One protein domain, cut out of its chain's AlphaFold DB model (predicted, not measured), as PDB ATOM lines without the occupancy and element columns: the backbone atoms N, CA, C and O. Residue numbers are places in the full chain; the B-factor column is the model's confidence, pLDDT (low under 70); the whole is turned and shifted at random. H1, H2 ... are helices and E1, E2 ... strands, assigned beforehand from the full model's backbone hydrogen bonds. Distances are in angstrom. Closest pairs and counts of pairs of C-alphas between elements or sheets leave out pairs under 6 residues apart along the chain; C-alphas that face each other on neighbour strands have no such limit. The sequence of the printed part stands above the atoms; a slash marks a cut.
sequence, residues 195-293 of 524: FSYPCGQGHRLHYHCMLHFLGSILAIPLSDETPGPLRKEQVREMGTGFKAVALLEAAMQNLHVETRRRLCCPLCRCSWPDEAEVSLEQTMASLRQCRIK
ATOM      1  N   PHE A 195     141.271 154.042 152.317       89.31
ATOM      2  CA  PHE A 195     140.241 155.057 152.408       89.31
ATOM      3  C   PHE A 195     139.195 154.858 151.310       89.31
ATOM      4  O   PHE A 195     139.552 154.762 150.136       89.31
ATOM      5  N   SER A 196     137.913 154.853 151.670       88.88
ATOM      6  CA  SER A 196     136.816 154.854 150.698       88.88
ATOM      7  C   SER A 196     136.528 156.275 150.224       88.88
ATOM      8  O   SER A 196     136.111 157.126 151.008       88.88
ATOM      9  N   TYR A 197     136.746 156.533 148.937       87.00
ATOM     10  CA  TYR A 197     136.427 157.813 148.322       87.00
ATOM     11  C   TYR A 197     134.908 158.027 148.328       87.00
ATOM     12  O   TYR A 197     134.183 157.135 147.871       87.00
ATOM     13  N   PRO A 198     134.405 159.188 148.785       85.69
ATOM     14  CA  PRO A 198     132.975 159.427 148.961       85.69
ATOM     15  C   PRO A 198     132.277 159.715 147.619       85.69
ATOM     16  O   PRO A 198     131.676 160.753 147.430       85.69
ATOM     17  N   CYS A 199     132.374 158.814 146.642       84.81
ATOM     18  CA  CYS A 199     131.757 158.959 145.315       84.81
ATOM     19  C   CYS A 199     130.512 158.084 145.118       84.81
ATOM     20  O   CYS A 199     130.013 157.982 144.002       84.81
ATOM     21  N   GLY A 200     130.075 157.362 146.156       82.44
ATOM     22  CA  GLY A 200     128.968 156.397 146.088       82.44
ATOM     23  C   GLY A 200     129.282 155.089 145.346       82.44
ATOM     24  O   GLY A 200     128.525 154.137 145.463       82.44
ATOM     25  N   GLN A 201     130.413 155.004 144.637       81.38
ATOM     26  CA  GLN A 201     130.801 153.839 143.823       81.38
ATOM     27  C   GLN A 201     131.748 152.862 144.541       81.38
ATOM     28  O   GLN A 201     132.318 151.976 143.919       81.38
ATOM     29  N   GLY A 202     131.987 153.052 145.843       83.75
ATOM     30  CA  GLY A 202     132.855 152.163 146.621       83.75
ATOM     31  C   GLY A 202     134.340 152.198 146.236       83.75
ATOM     32  O   GLY A 202     135.083 151.318 146.650       83.75
ATOM     33  N   HIS A 203     134.806 153.196 145.477       87.31
ATOM     34  CA  HIS A 203     136.219 153.296 145.100       87.31
ATOM     35  C   HIS A 203     137.120 153.520 146.314       87.31
ATOM     36  O   HIS A 203     136.907 154.442 147.104       87.31
ATOM     37  N   ARG A 204     138.165 152.702 146.434       89.06
ATOM     38  CA  ARG A 204     139.094 152.714 147.566       89.06
ATOM     39  C   ARG A 204     140.498 153.123 147.130       89.06
ATOM     40  O   ARG A 204     140.951 152.841 146.018       89.06
ATOM     41  N   LEU A 205     141.186 153.817 148.024       88.00
ATOM     42  CA  LEU A 205     142.513 154.387 147.821       88.00
ATOM     43  C   LEU A 205     143.415 154.024 148.993       88.00
ATOM     44  O   LEU A 205     142.980 154.084 150.143       88.00
ATOM     45  N   HIS A 206     144.697 153.744 148.752       90.94
ATOM     46  CA  HIS A 206     145.650 153.737 149.861       90.94
ATOM     47  C   HIS A 206     145.693 155.113 150.514       90.94
ATOM     48  O   HIS A 206     145.617 156.145 149.842       90.94
ATOM     49  N   TYR A 207     145.896 155.128 151.830       88.81
ATOM     50  CA  TYR A 207     146.026 156.360 152.600       88.81
ATOM     51  C   TYR A 207     147.049 157.333 151.981       88.81
ATOM     52  O   TYR A 207     146.769 158.522 151.847       88.81
ATOM     53  N   HIS A 208     148.207 156.835 151.530       87.38
ATOM     54  CA  HIS A 208     149.225 157.682 150.904       87.38
ATOM     55  C   HIS A 208     148.783 158.249 149.547       87.38
ATOM     56  O   HIS A 208     148.936 159.448 149.311       87.38
ATOM     57  N   CYS A 209     148.184 157.416 148.691       87.56
ATOM     58  CA  CYS A 209     147.641 157.846 147.403       87.56
ATOM     59  C   CYS A 209     146.578 158.930 147.584       87.56
ATOM     60  O   CYS A 209     146.571 159.914 146.850       87.56
ATOM     61  N   MET A 210     145.730 158.787 148.604       88.50
ATOM     62  CA  MET A 210     144.696 159.767 148.913       88.50
ATOM     63  C   MET A 210     145.274 161.103 149.394       88.50
ATOM     64  O   MET A 210     144.881 162.156 148.894       88.50
ATOM     65  N   LEU A 211     146.246 161.082 150.315       88.25
ATOM     66  CA  LEU A 211     146.919 162.305 150.769       88.25
ATOM     67  C   LEU A 211     147.591 163.049 149.612       88.25
ATOM     68  O   LEU A 211     147.479 164.270 149.514       88.25
ATOM     69  N   HIS A 212     148.283 162.314 148.740       88.75
ATOM     70  CA  HIS A 212     148.954 162.899 147.587       88.75
ATOM     71  C   HIS A 212     147.945 163.497 146.601       88.75
ATOM     72  O   HIS A 212     148.144 164.605 146.109       88.75
ATOM     73  N   PHE A 213     146.847 162.785 146.344       89.88
ATOM     74  CA  PHE A 213     145.778 163.226 145.459       89.88
ATOM     75  C   PHE A 213     145.110 164.516 145.947       89.88
ATOM     76  O   PHE A 213     145.109 165.515 145.227       89.88
ATOM     77  N   LEU A 214     144.607 164.526 147.187       88.88
ATOM     78  CA  LEU A 214     143.947 165.702 147.760       88.88
ATOM     79  C   LEU A 214     144.918 166.874 147.901       88.88
ATOM     80  O   LEU A 214     144.588 167.986 147.503       88.88
ATOM     81  N   GLY A 215     146.134 166.621 148.397       88.69
ATOM     82  CA  GLY A 215     147.169 167.647 148.511       88.69
ATOM     83  C   GLY A 215     147.491 168.285 147.161       88.69
ATOM     84  O   GLY A 215     147.553 169.506 147.056       88.69
ATOM     85  N   SER A 216     147.618 167.468 146.111       88.69
ATOM     86  CA  SER A 216     147.891 167.955 144.760       88.69
ATOM     87  C   SER A 216     146.749 168.807 144.222       88.69
ATOM     88  O   SER A 216     147.022 169.903 143.748       88.69
ATOM     89  N   ILE A 217     145.490 168.360 144.324       87.75
ATOM     90  CA  ILE A 217     144.333 169.120 143.816       87.75
ATOM     91  C   ILE A 217     144.168 170.450 144.551       87.75
ATOM     92  O   ILE A 217     143.967 171.481 143.911       87.75
ATOM     93  N   LEU A 218     144.299 170.439 145.877       87.94
ATOM     94  CA  LEU A 218     144.171 171.635 146.708       87.94
ATOM     95  C   LEU A 218     145.321 172.632 146.505       87.94
ATOM     96  O   LEU A 218     145.198 173.777 146.928       87.94
ATOM     97  N   ALA A 219     146.418 172.234 145.857       87.50
ATOM     98  CA  ALA A 219     147.528 173.126 145.537       87.50
ATOM     99  C   ALA A 219     147.507 173.702 144.120       87.50
ATOM    100  O   ALA A 219     148.390 174.491 143.767       87.50
ATOM    101  N   ILE A 220     146.528 173.330 143.291       86.38
ATOM    102  CA  ILE A 220     146.415 173.899 141.948       86.38
ATOM    103  C   ILE A 220     145.706 175.261 142.040       86.38
ATOM    104  O   ILE A 220     144.608 175.317 142.597       86.38
ATOM    105  N   PRO A 221     146.280 176.339 141.468       81.81
ATOM    106  CA  PRO A 221     145.614 177.639 141.372       81.81
ATOM    107  C   PRO A 221     144.273 177.554 140.631       81.81
ATOM    108  O   PRO A 221     144.054 176.630 139.833       81.81
ATOM    109  N   LEU A 222     143.379 178.505 140.896       78.44
ATOM    110  CA  LEU A 222     142.141 178.683 140.133       78.44
ATOM    111  C   LEU A 222     142.396 179.494 138.852       78.44
ATOM    112  O   LEU A 222     143.507 179.961 138.597       78.44
ATOM    113  N   SER A 223     141.374 179.600 138.001       75.12
ATOM    114  CA  SER A 223     141.457 180.239 136.678       75.12
ATOM    115  C   SER A 223     141.733 181.745 136.712       75.12
ATOM    116  O   SER A 223     142.127 182.302 135.695       75.12
ATOM    117  N   ASP A 224     141.543 182.392 137.858       75.19
ATOM    118  CA  ASP A 224     141.794 183.814 138.115       75.19
ATOM    119  C   ASP A 224     143.169 184.077 138.766       75.19
ATOM    120  O   ASP A 224     143.393 185.134 139.348       75.19
ATOM    121  N   GLU A 225     144.081 183.101 138.694       74.81
ATOM    122  CA  GLU A 225     145.382 183.089 139.381       74.81
ATOM    123  C   GLU A 225     145.307 183.121 140.915       74.81
ATOM    124  O   GLU A 225     146.343 183.235 141.580       74.81
ATOM    125  N   THR A 226     144.123 182.947 141.518       78.62
ATOM    126  CA  THR A 226     144.058 182.809 142.973       78.62
ATOM    127  C   THR A 226     144.799 181.538 143.408       78.62
ATOM    128  O   THR A 226     144.602 180.453 142.835       78.62
ATOM    129  N   PRO A 227     145.707 181.641 144.400       79.56
ATOM    130  CA  PRO A 227     146.430 180.486 144.907       79.56
ATOM    131  C   PRO A 227     145.463 179.413 145.410       79.56
ATOM    132  O   PRO A 227     144.457 179.723 146.048       79.56
ATOM    133  N   GLY A 228     145.797 178.144 145.167       83.44
ATOM    134  CA  GLY A 228     145.043 177.030 145.736       83.44
ATOM    135  C   GLY A 228     145.033 177.075 147.277       83.44
ATOM    136  O   GLY A 228     145.946 177.654 147.878       83.44
ATOM    137  N   PRO A 229     144.040 176.446 147.937       84.69
ATOM    138  CA  PRO A 229     143.949 176.381 149.400       84.69
ATOM    139  C   PRO A 229     145.213 175.871 150.107       84.69
ATOM    140  O   PRO A 229     145.449 176.205 151.268       84.69
ATOM    141  N   LEU A 230     146.027 175.063 149.421       86.88
ATOM    142  CA  LEU A 230     147.340 174.631 149.888       86.88
ATOM    143  C   LEU A 230     148.452 175.203 149.014       86.88
ATOM    144  O   LEU A 230     148.380 175.220 147.790       86.88
ATOM    145  N   ARG A 231     149.555 175.607 149.639       85.25
ATOM    146  CA  ARG A 231     150.775 175.962 148.909       85.25
ATOM    147  C   ARG A 231     151.534 174.702 148.493       85.25
ATOM    148  O   ARG A 231     151.541 173.704 149.216       85.25
ATOM    149  N   LYS A 232     152.242 174.752 147.361       80.56
ATOM    150  CA  LYS A 232     153.058 173.623 146.869       80.56
ATOM    151  C   LYS A 232     154.111 173.183 147.892       80.56
ATOM    152  O   LYS A 232     154.392 171.992 148.006       80.56
ATOM    153  N   GLU A 233     154.659 174.123 148.658       80.25
ATOM    154  CA  GLU A 233     155.609 173.858 149.743       80.25
ATOM    155  C   GLU A 233     154.943 173.067 150.876       80.25
ATOM    156  O   GLU A 233     155.493 172.072 151.342       80.25
ATOM    157  N   GLN A 234     153.712 173.434 151.246       79.06
ATOM    158  CA  GLN A 234     152.952 172.728 152.280       79.06
ATOM    159  C   GLN A 234     152.661 171.285 151.869       79.06
ATOM    160  O   GLN A 234     152.805 170.398 152.700       79.06
ATOM    161  N   VAL A 235     152.325 171.027 150.599       80.19
ATOM    162  CA  VAL A 235     152.107 169.658 150.086       80.19
ATOM    163  C   VAL A 235     153.388 168.822 150.150       80.19
ATOM    164  O   VAL A 235     153.336 167.657 150.543       80.19
ATOM    165  N   ARG A 236     154.548 169.410 149.823       77.81
ATOM    166  CA  ARG A 236     155.855 168.731 149.903       77.81
ATOM    167  C   ARG A 236     156.250 168.383 151.340       77.81
ATOM    168  O   ARG A 236     156.850 167.337 151.572       77.81
ATOM    169  N   GLU A 237     155.901 169.238 152.297       74.00
ATOM    170  CA  GLU A 237     156.251 169.080 153.716       74.00
ATOM    171  C   GLU A 237     155.194 168.326 154.538       74.00
ATOM    172  O   GLU A 237     155.434 167.971 155.695       74.00
ATOM    173  N   MET A 238     154.024 168.066 153.951       72.56
ATOM    174  CA  MET A 238     152.857 167.505 154.630       72.56
ATOM    175  C   MET A 238     153.123 166.115 155.242       72.56
ATOM    176  O   MET A 238     152.619 165.794 156.324       72.56
ATOM    177  N   GLY A 239     153.945 165.296 154.577       79.12
ATOM    178  CA  GLY A 239     154.261 163.930 155.002       79.12
ATOM    179  C   GLY A 239     153.024 163.019 155.066       79.12
ATOM    180  O   GLY A 239     152.041 163.224 154.363       79.12
ATOM    181  N   THR A 240     153.069 161.982 155.913       76.62
ATOM    182  CA  THR A 240     151.973 160.996 156.077       76.62
ATOM    183  C   THR A 240     151.359 160.979 157.484       76.62
ATOM    184  O   THR A 240     150.559 160.104 157.815       76.62
ATOM    185  N   GLY A 241     151.741 161.923 158.348       75.19
ATOM    186  CA  GLY A 241     151.289 161.986 159.743       75.19
ATOM    187  C   GLY A 241     149.921 162.653 159.928       75.19
ATOM    188  O   GLY A 241     149.328 163.147 158.979       75.19
ATOM    189  N   PHE A 242     149.443 162.747 161.174       76.06
ATOM    190  CA  PHE A 242     148.187 163.450 161.501       76.06
ATOM    191  C   PHE A 242     148.199 164.939 161.121       76.06
ATOM    192  O   PHE A 242     147.153 165.498 160.811       76.06
ATOM    193  N   LYS A 243     149.386 165.562 161.064       75.81
ATOM    194  CA  LYS A 243     149.566 166.925 160.543       75.81
ATOM    195  C   LYS A 243     149.086 167.051 159.089       75.81
ATOM    196  O   LYS A 243     148.546 168.089 158.732       75.81
ATOM    197  N   ALA A 244     149.231 165.994 158.285       76.25
ATOM    198  CA  ALA A 244     148.724 165.958 156.918       76.25
ATOM    199  C   ALA A 244     147.202 166.038 156.874       76.25
ATOM    200  O   ALA A 244     146.636 166.848 156.151       76.25
ATOM    201  N   VAL A 245     146.545 165.232 157.710       81.81
ATOM    202  CA  VAL A 245     145.084 165.193 157.795       81.81
ATOM    203  C   VAL A 245     144.530 166.537 158.275       81.81
ATOM    204  O   VAL A 245     143.585 167.038 157.684       81.81
ATOM    205  N   ALA A 246     145.160 167.160 159.276       81.06
ATOM    206  CA  ALA A 246     144.752 168.475 159.778       81.06
ATOM    207  C   ALA A 246     144.928 169.601 158.738       81.06
ATOM    208  O   ALA A 246     144.098 170.501 158.655       81.06
ATOM    209  N   LEU A 247     145.995 169.552 157.931       84.38
ATOM    210  CA  LEU A 247     146.208 170.512 156.842       84.38
ATOM    211  C   LEU A 247     145.155 170.366 155.740       84.38
ATOM    212  O   LEU A 247     144.636 171.372 155.264       84.38
ATOM    213  N   LEU A 248     144.822 169.129 155.360       87.94
ATOM    214  CA  LEU A 248     143.753 168.861 154.399       87.94
ATOM    215  C   LEU A 248     142.400 169.334 154.932       87.94
ATOM    216  O   LEU A 248     141.678 170.021 154.225       87.94
ATOM    217  N   GLU A 249     142.082 169.035 156.189       89.25
ATOM    218  CA  GLU A 249     140.844 169.475 156.830       89.25
ATOM    219  C   GLU A 249     140.700 171.000 156.823       89.25
ATOM    220  O   GLU A 249     139.683 171.514 156.360       89.25
ATOM    221  N   ALA A 250     141.737 171.730 157.245       87.94
ATOM    222  CA  ALA A 250     141.734 173.193 157.232       87.94
ATOM    223  C   ALA A 250     141.572 173.765 155.812       87.94
ATOM    224  O   ALA A 250     140.836 174.731 155.608       87.94
ATOM    225  N   ALA A 251     142.220 173.148 154.820       87.94
ATOM    226  CA  ALA A 251     142.090 173.539 153.419       87.94
ATOM    227  C   ALA A 251     140.696 173.231 152.843       87.94
ATOM    228  O   ALA A 251     140.233 173.938 151.949       87.94
ATOM    229  N   MET A 252     140.024 172.196 153.353       86.62
ATOM    230  CA  MET A 252     138.707 171.769 152.882       86.62
ATOM    231  C   MET A 252     137.541 172.519 153.545       86.62
ATOM    232  O   MET A 252     136.487 172.655 152.926       86.62
ATOM    233  N   GLN A 253     137.723 173.052 154.760       85.06
ATOM    234  CA  GLN A 253     136.690 173.798 155.498       85.06
ATOM    235  C   GLN A 253     136.217 175.072 154.779       85.06
ATOM    236  O   GLN A 253     135.052 175.430 154.891       85.06
ATOM    237  N   ASN A 254     137.093 175.733 154.014       74.81
ATOM    238  CA  ASN A 254     136.790 176.984 153.303       74.81
ATOM    239  C   ASN A 254     137.024 176.851 151.790       74.81
ATOM    240  O   ASN A 254     137.636 177.711 151.154       74.81
ATOM    241  N   LEU A 255     136.587 175.733 151.209       79.56
ATOM    242  CA  LEU A 255     136.739 175.471 149.779       79.56
ATOM    243  C   LEU A 255     135.891 176.423 148.932       79.56
ATOM    244  O   LEU A 255     134.666 176.437 149.038       79.56
ATOM    245  N   HIS A 256     136.539 177.129 148.003       77.44
ATOM    246  CA  HIS A 256     135.835 177.806 146.919       77.44
ATOM    247  C   HIS A 256     135.030 176.786 146.093       77.44
ATOM    248  O   HIS A 256     135.491 175.661 145.867       77.44
ATOM    249  N   VAL A 257     133.842 177.176 145.615       78.69
ATOM    250  CA  VAL A 257     132.931 176.303 144.844       78.69
ATOM    251  C   VAL A 257     133.635 175.683 143.633       78.69
ATOM    252  O   VAL A 257     133.444 174.507 143.328       78.69
ATOM    253  N   GLU A 258     134.504 176.443 142.969       75.56
ATOM    254  CA  GLU A 258     135.291 175.957 141.834       75.56
ATOM    255  C   GLU A 258     136.330 174.908 142.238       75.56
ATOM    256  O   GLU A 258     136.471 173.896 141.554       75.56
ATOM    257  N   THR A 259     137.015 175.080 143.371       78.00
ATOM    258  CA  THR A 259     137.944 174.065 143.892       78.00
ATOM    259  C   THR A 259     137.197 172.798 144.297       78.00
ATOM    260  O   THR A 259     137.658 171.694 144.013       78.00
ATOM    261  N   ARG A 260     136.008 172.940 144.896       80.06
ATOM    262  CA  ARG A 260     135.146 171.810 145.273       80.06
ATOM    263  C   ARG A 260     134.721 170.994 144.047       80.06
ATOM    264  O   ARG A 260     134.788 169.772 144.084       80.06
ATOM    265  N   ARG A 261     134.407 171.650 142.922       79.25
ATOM    266  CA  ARG A 261     134.105 170.985 141.636       79.25
ATOM    267  C   ARG A 261     135.281 170.213 141.034       79.25
ATOM    268  O   ARG A 261     135.061 169.351 140.194       79.25
ATOM    269  N   ARG A 262     136.519 170.522 141.428       82.44
ATOM    270  CA  ARG A 262     137.729 169.827 140.954       82.44
ATOM    271  C   ARG A 262     138.069 168.596 141.783       82.44
ATOM    272  O   ARG A 262     138.859 167.767 141.335       82.44
ATOM    273  N   LEU A 263     137.498 168.475 142.979       84.94
ATOM    274  CA  LEU A 263     137.593 167.275 143.798       84.94
ATOM    275  C   LEU A 263     136.682 166.203 143.192       84.94
ATOM    276  O   LEU A 263     135.573 165.984 143.655       84.94
ATOM    277  N   CYS A 264     137.136 165.558 142.123       85.19
ATOM    278  CA  CYS A 264     136.432 164.435 141.514       85.19
ATOM    279  C   CYS A 264     137.101 163.120 141.903       85.19
ATOM    280  O   CYS A 264     138.317 163.059 142.079       85.19
ATOM    281  N   CYS A 265     136.329 162.040 141.973       82.69
ATOM    282  CA  CYS A 265     136.904 160.708 142.087       82.69
ATOM    283  C   CYS A 265     137.846 160.444 140.897       82.69
ATOM    284  O   CYS A 265     137.427 160.639 139.752       82.69
ATOM    285  N   PRO A 266     139.082 159.961 141.120       76.31
ATOM    286  CA  PRO A 266     140.028 159.711 140.032       76.31
ATOM    287  C   PRO A 266     139.554 158.639 139.036       76.31
ATOM    288  O   PRO A 266     140.014 158.640 137.899       76.31
ATOM    289  N   LEU A 267     138.617 157.765 139.432       79.31
ATOM    290  CA  LEU A 267     138.082 156.702 138.575       79.31
ATOM    291  C   LEU A 267     136.770 157.082 137.890       79.31
ATOM    292  O   LEU A 267     136.726 157.199 136.670       79.31
ATOM    293  N   CYS A 268     135.693 157.292 138.654       82.75
ATOM    294  CA  CYS A 268     134.375 157.565 138.066       82.75
ATOM    295  C   CYS A 268     134.139 159.034 137.717       82.75
ATOM    296  O   CYS A 268     133.098 159.357 137.152       82.75
ATOM    297  N   ARG A 269     135.065 159.934 138.072       84.88
ATOM    298  CA  ARG A 269     134.942 161.388 137.879       84.88
ATOM    299  C   ARG A 269     133.721 162.029 138.549       84.88
ATOM    300  O   ARG A 269     133.482 163.214 138.333       84.88
ATOM    301  N   CYS A 270     132.990 161.294 139.390       82.81
ATOM    302  CA  CYS A 270     131.937 161.856 140.225       82.81
ATOM    303  C   CYS A 270     132.527 162.955 141.108       82.81
ATOM    304  O   CYS A 270     133.581 162.757 141.722       82.81
ATOM    305  N   SER A 271     131.851 164.099 141.140       81.88
ATOM    306  CA  SER A 271     132.192 165.230 141.995       81.88
ATOM    307  C   SER A 271     132.171 164.832 143.467       81.88
ATOM    308  O   SER A 271     131.490 163.882 143.856       81.88
ATOM    309  N   TRP A 272     132.893 165.589 144.287       83.19
ATOM    310  CA  TRP A 272     132.775 165.500 145.732       83.19
ATOM    311  C   TRP A 272     131.315 165.748 146.141       83.19
ATOM    312  O   TRP A 272     130.731 166.722 145.657       83.19
ATOM    313  N   PRO A 273     130.726 164.888 146.985       79.06
ATOM    314  CA  PRO A 273     129.325 164.987 147.368       79.06
ATOM    315  C   PRO A 273     129.081 166.253 148.187       79.06
ATOM    316  O   PRO A 273     129.980 166.756 148.869       79.06
ATOM    317  N   ASP A 274     127.861 166.775 148.124       75.31
ATOM    318  CA  ASP A 274     127.483 167.935 148.924       75.31
ATOM    319  C   ASP A 274     127.475 167.591 150.424       75.31
ATOM    320  O   ASP A 274     127.325 166.434 150.824       75.31
ATOM    321  N   GLU A 275     127.608 168.607 151.284       68.94
ATOM    322  CA  GLU A 275     127.664 168.437 152.751       68.94
ATOM    323  C   GLU A 275     126.428 167.732 153.339       68.94
ATOM    324  O   GLU A 275     126.504 167.187 154.439       68.94
ATOM    325  N   ALA A 276     125.312 167.716 152.604       65.12
ATOM    326  CA  ALA A 276     124.094 166.996 152.963       65.12
ATOM    327  C   ALA A 276     124.209 165.465 152.807       65.12
ATOM    328  O   ALA A 276     123.457 164.737 153.451       65.12
ATOM    329  N   GLU A 277     125.129 164.974 151.970       72.56
ATOM    330  CA  GLU A 277     125.312 163.544 151.689       72.56
ATOM    331  C   GLU A 277     126.466 162.938 152.496       72.56
ATOM    332  O   GLU A 277     126.329 161.848 153.050       72.56
ATOM    333  N   VAL A 278     127.601 163.641 152.591       76.81
ATOM    334  CA  VAL A 278     128.756 163.217 153.396       76.81
ATOM    335  C   VAL A 278     129.392 164.442 154.036       76.81
ATOM    336  O   VAL A 278     129.889 165.332 153.342       76.81
ATOM    337  N   SER A 279     129.434 164.483 155.370       85.00
ATOM    338  CA  SER A 279     130.049 165.619 156.051       85.00
ATOM    339  C   SER A 279     131.576 165.587 155.911       85.00
ATOM    340  O   SER A 279     132.221 164.526 155.902       85.00
ATOM    341  N   LEU A 280     132.191 166.771 155.833       84.19
ATOM    342  CA  LEU A 280     133.651 166.898 155.851       84.19
ATOM    343  C   LEU A 280     134.244 166.222 157.099       84.19
ATOM    344  O   LEU A 280     135.265 165.541 157.014       84.19
ATOM    345  N   GLU A 281     133.561 166.346 158.236       84.56
ATOM    346  CA  GLU A 281     133.946 165.727 159.502       84.56
ATOM    347  C   GLU A 281     134.011 164.195 159.409       84.56
ATOM    348  O   GLU A 281     135.010 163.599 159.814       84.56
ATOM    349  N   GLN A 282     133.008 163.548 158.804       86.56
ATOM    350  CA  GLN A 282     132.990 162.093 158.589       86.56
ATOM    351  C   GLN A 282     134.134 161.632 157.674       86.56
ATOM    352  O   GLN A 282     134.781 160.606 157.923       86.56
ATOM    353  N   THR A 283     134.431 162.414 156.636       85.81
ATOM    354  CA  THR A 283     135.545 162.142 155.717       85.81
ATOM    355  C   THR A 283     136.888 162.232 156.448       85.81
ATOM    356  O   THR A 283     137.721 161.326 156.355       85.81
ATOM    357  N   MET A 284     137.102 163.299 157.223       87.81
ATOM    358  CA  MET A 284     138.341 163.487 157.978       87.81
ATOM    359  C   MET A 284     138.489 162.450 159.095       87.81
ATOM    360  O   MET A 284     139.585 161.926 159.299       87.81
ATOM    361  N   ALA A 285     137.399 162.066 159.763       86.12
ATOM    362  CA  ALA A 285     137.387 160.959 160.718       86.12
ATOM    363  C   ALA A 285     137.830 159.639 160.064       86.12
ATOM    364  O   ALA A 285     138.669 158.924 160.616       86.12
ATOM    365  N   SER A 286     137.360 159.360 158.845       87.06
ATOM    366  CA  SER A 286     137.763 158.175 158.079       87.06
ATOM    367  C   SER A 286     139.257 158.188 157.718       87.06
ATOM    368  O   SER A 286     139.934 157.165 157.855       87.06
ATOM    369  N   LEU A 287     139.823 159.345 157.346       84.69
ATOM    370  CA  LEU A 287     141.272 159.495 157.125       84.69
ATOM    371  C   LEU A 287     142.085 159.282 158.409       84.69
ATOM    372  O   LEU A 287     143.105 158.586 158.386       84.69
ATOM    373  N   ARG A 288     141.633 159.839 159.541       86.94
ATOM    374  CA  ARG A 288     142.266 159.622 160.855       86.94
ATOM    375  C   ARG A 288     142.253 158.139 161.224       86.94
ATOM    376  O   ARG A 288     143.280 157.616 161.654       86.94
ATOM    377  N   GLN A 289     141.143 157.444 160.976       86.25
ATOM    378  CA  GLN A 289     141.021 156.012 161.243       86.25
ATOM    379  C   GLN A 289     141.970 155.175 160.375       86.25
ATOM    380  O   GLN A 289     142.627 154.268 160.889       86.25
ATOM    381  N   CYS A 290     142.115 155.503 159.085       82.56
ATOM    382  CA  CYS A 290     143.098 154.850 158.212       82.56
ATOM    383  C   CYS A 290     144.521 155.005 158.768       82.56
ATOM    384  O   CYS A 290     145.286 154.039 158.819       82.56
ATOM    385  N   ARG A 291     144.866 156.199 159.267       83.31
ATOM    386  CA  ARG A 291     146.173 156.450 159.882       83.31
ATOM    387  C   ARG A 291     146.386 155.644 161.166       83.31
ATOM    388  O   ARG A 291     147.475 155.107 161.361       83.31
ATOM    389  N   ILE A 292     145.373 155.552 162.026       74.44
ATOM    390  CA  ILE A 292     145.431 154.756 163.264       74.44
ATOM    391  C   ILE A 292     145.686 153.280 162.935       74.44
ATOM    392  O   ILE A 292     146.595 152.679 163.506       74.44
ATOM    393  N   LYS A 293     144.966 152.718 161.955       80.50
ATOM    394  CA  LYS A 293     145.178 151.334 161.497       80.50
ATOM    395  C   LYS A 293     146.601 151.097 160.982       80.50
ATOM    396  O   LYS A 293     147.233 150.112 161.363       80.50
TER     397      LYS A 293
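Overview. This is residues 195 to 293 of the 524 residues of a protein of Symbiodinium necroappetens (UniProt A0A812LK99). The longest helix, H5, lies side by side with H3; H1 packs on H3, and short H2 folds back on H1. The 99 printed residues, mostly helix, hold one strand and five helices in the order E1, H1, H2, H3, H4, H5. The whole is compact, radius of gyration of the C-alphas 12.7 A, spanning 37 by 28 by 22 A.

Along the chain. H5, residues 280 to 293, 20.2 A long, ends at C-alpha 293 (145.178, 151.334, 161.497). H3 is residues 242 to 253, H1 207 to 218, H2 232 to 237, H4 257 to 262. E1, 204 to 206, begins at C-alpha 204 (139.094, 152.714, 147.566).

Arrangement. H5 and H3 touch, closest C-alphas Met 284 and Glu 249, 6.6 A, opposite ways at a shallow 11 degrees. H1 touches H3, closest C-alphas Gly 215 and Leu 248, 6.9 A. H1 and H2 form a hairpin. H4 is close to H1 but not clearly touching. E1 pairs with no named strand. In each helix every O i to N i+4 pair is within hydrogen-bond range.

Size, cuts and confidence. The printed part has no cut. Links H1 to H2 and H4 to H5 are long. Residues 275 to 276 have pLDDT under 70.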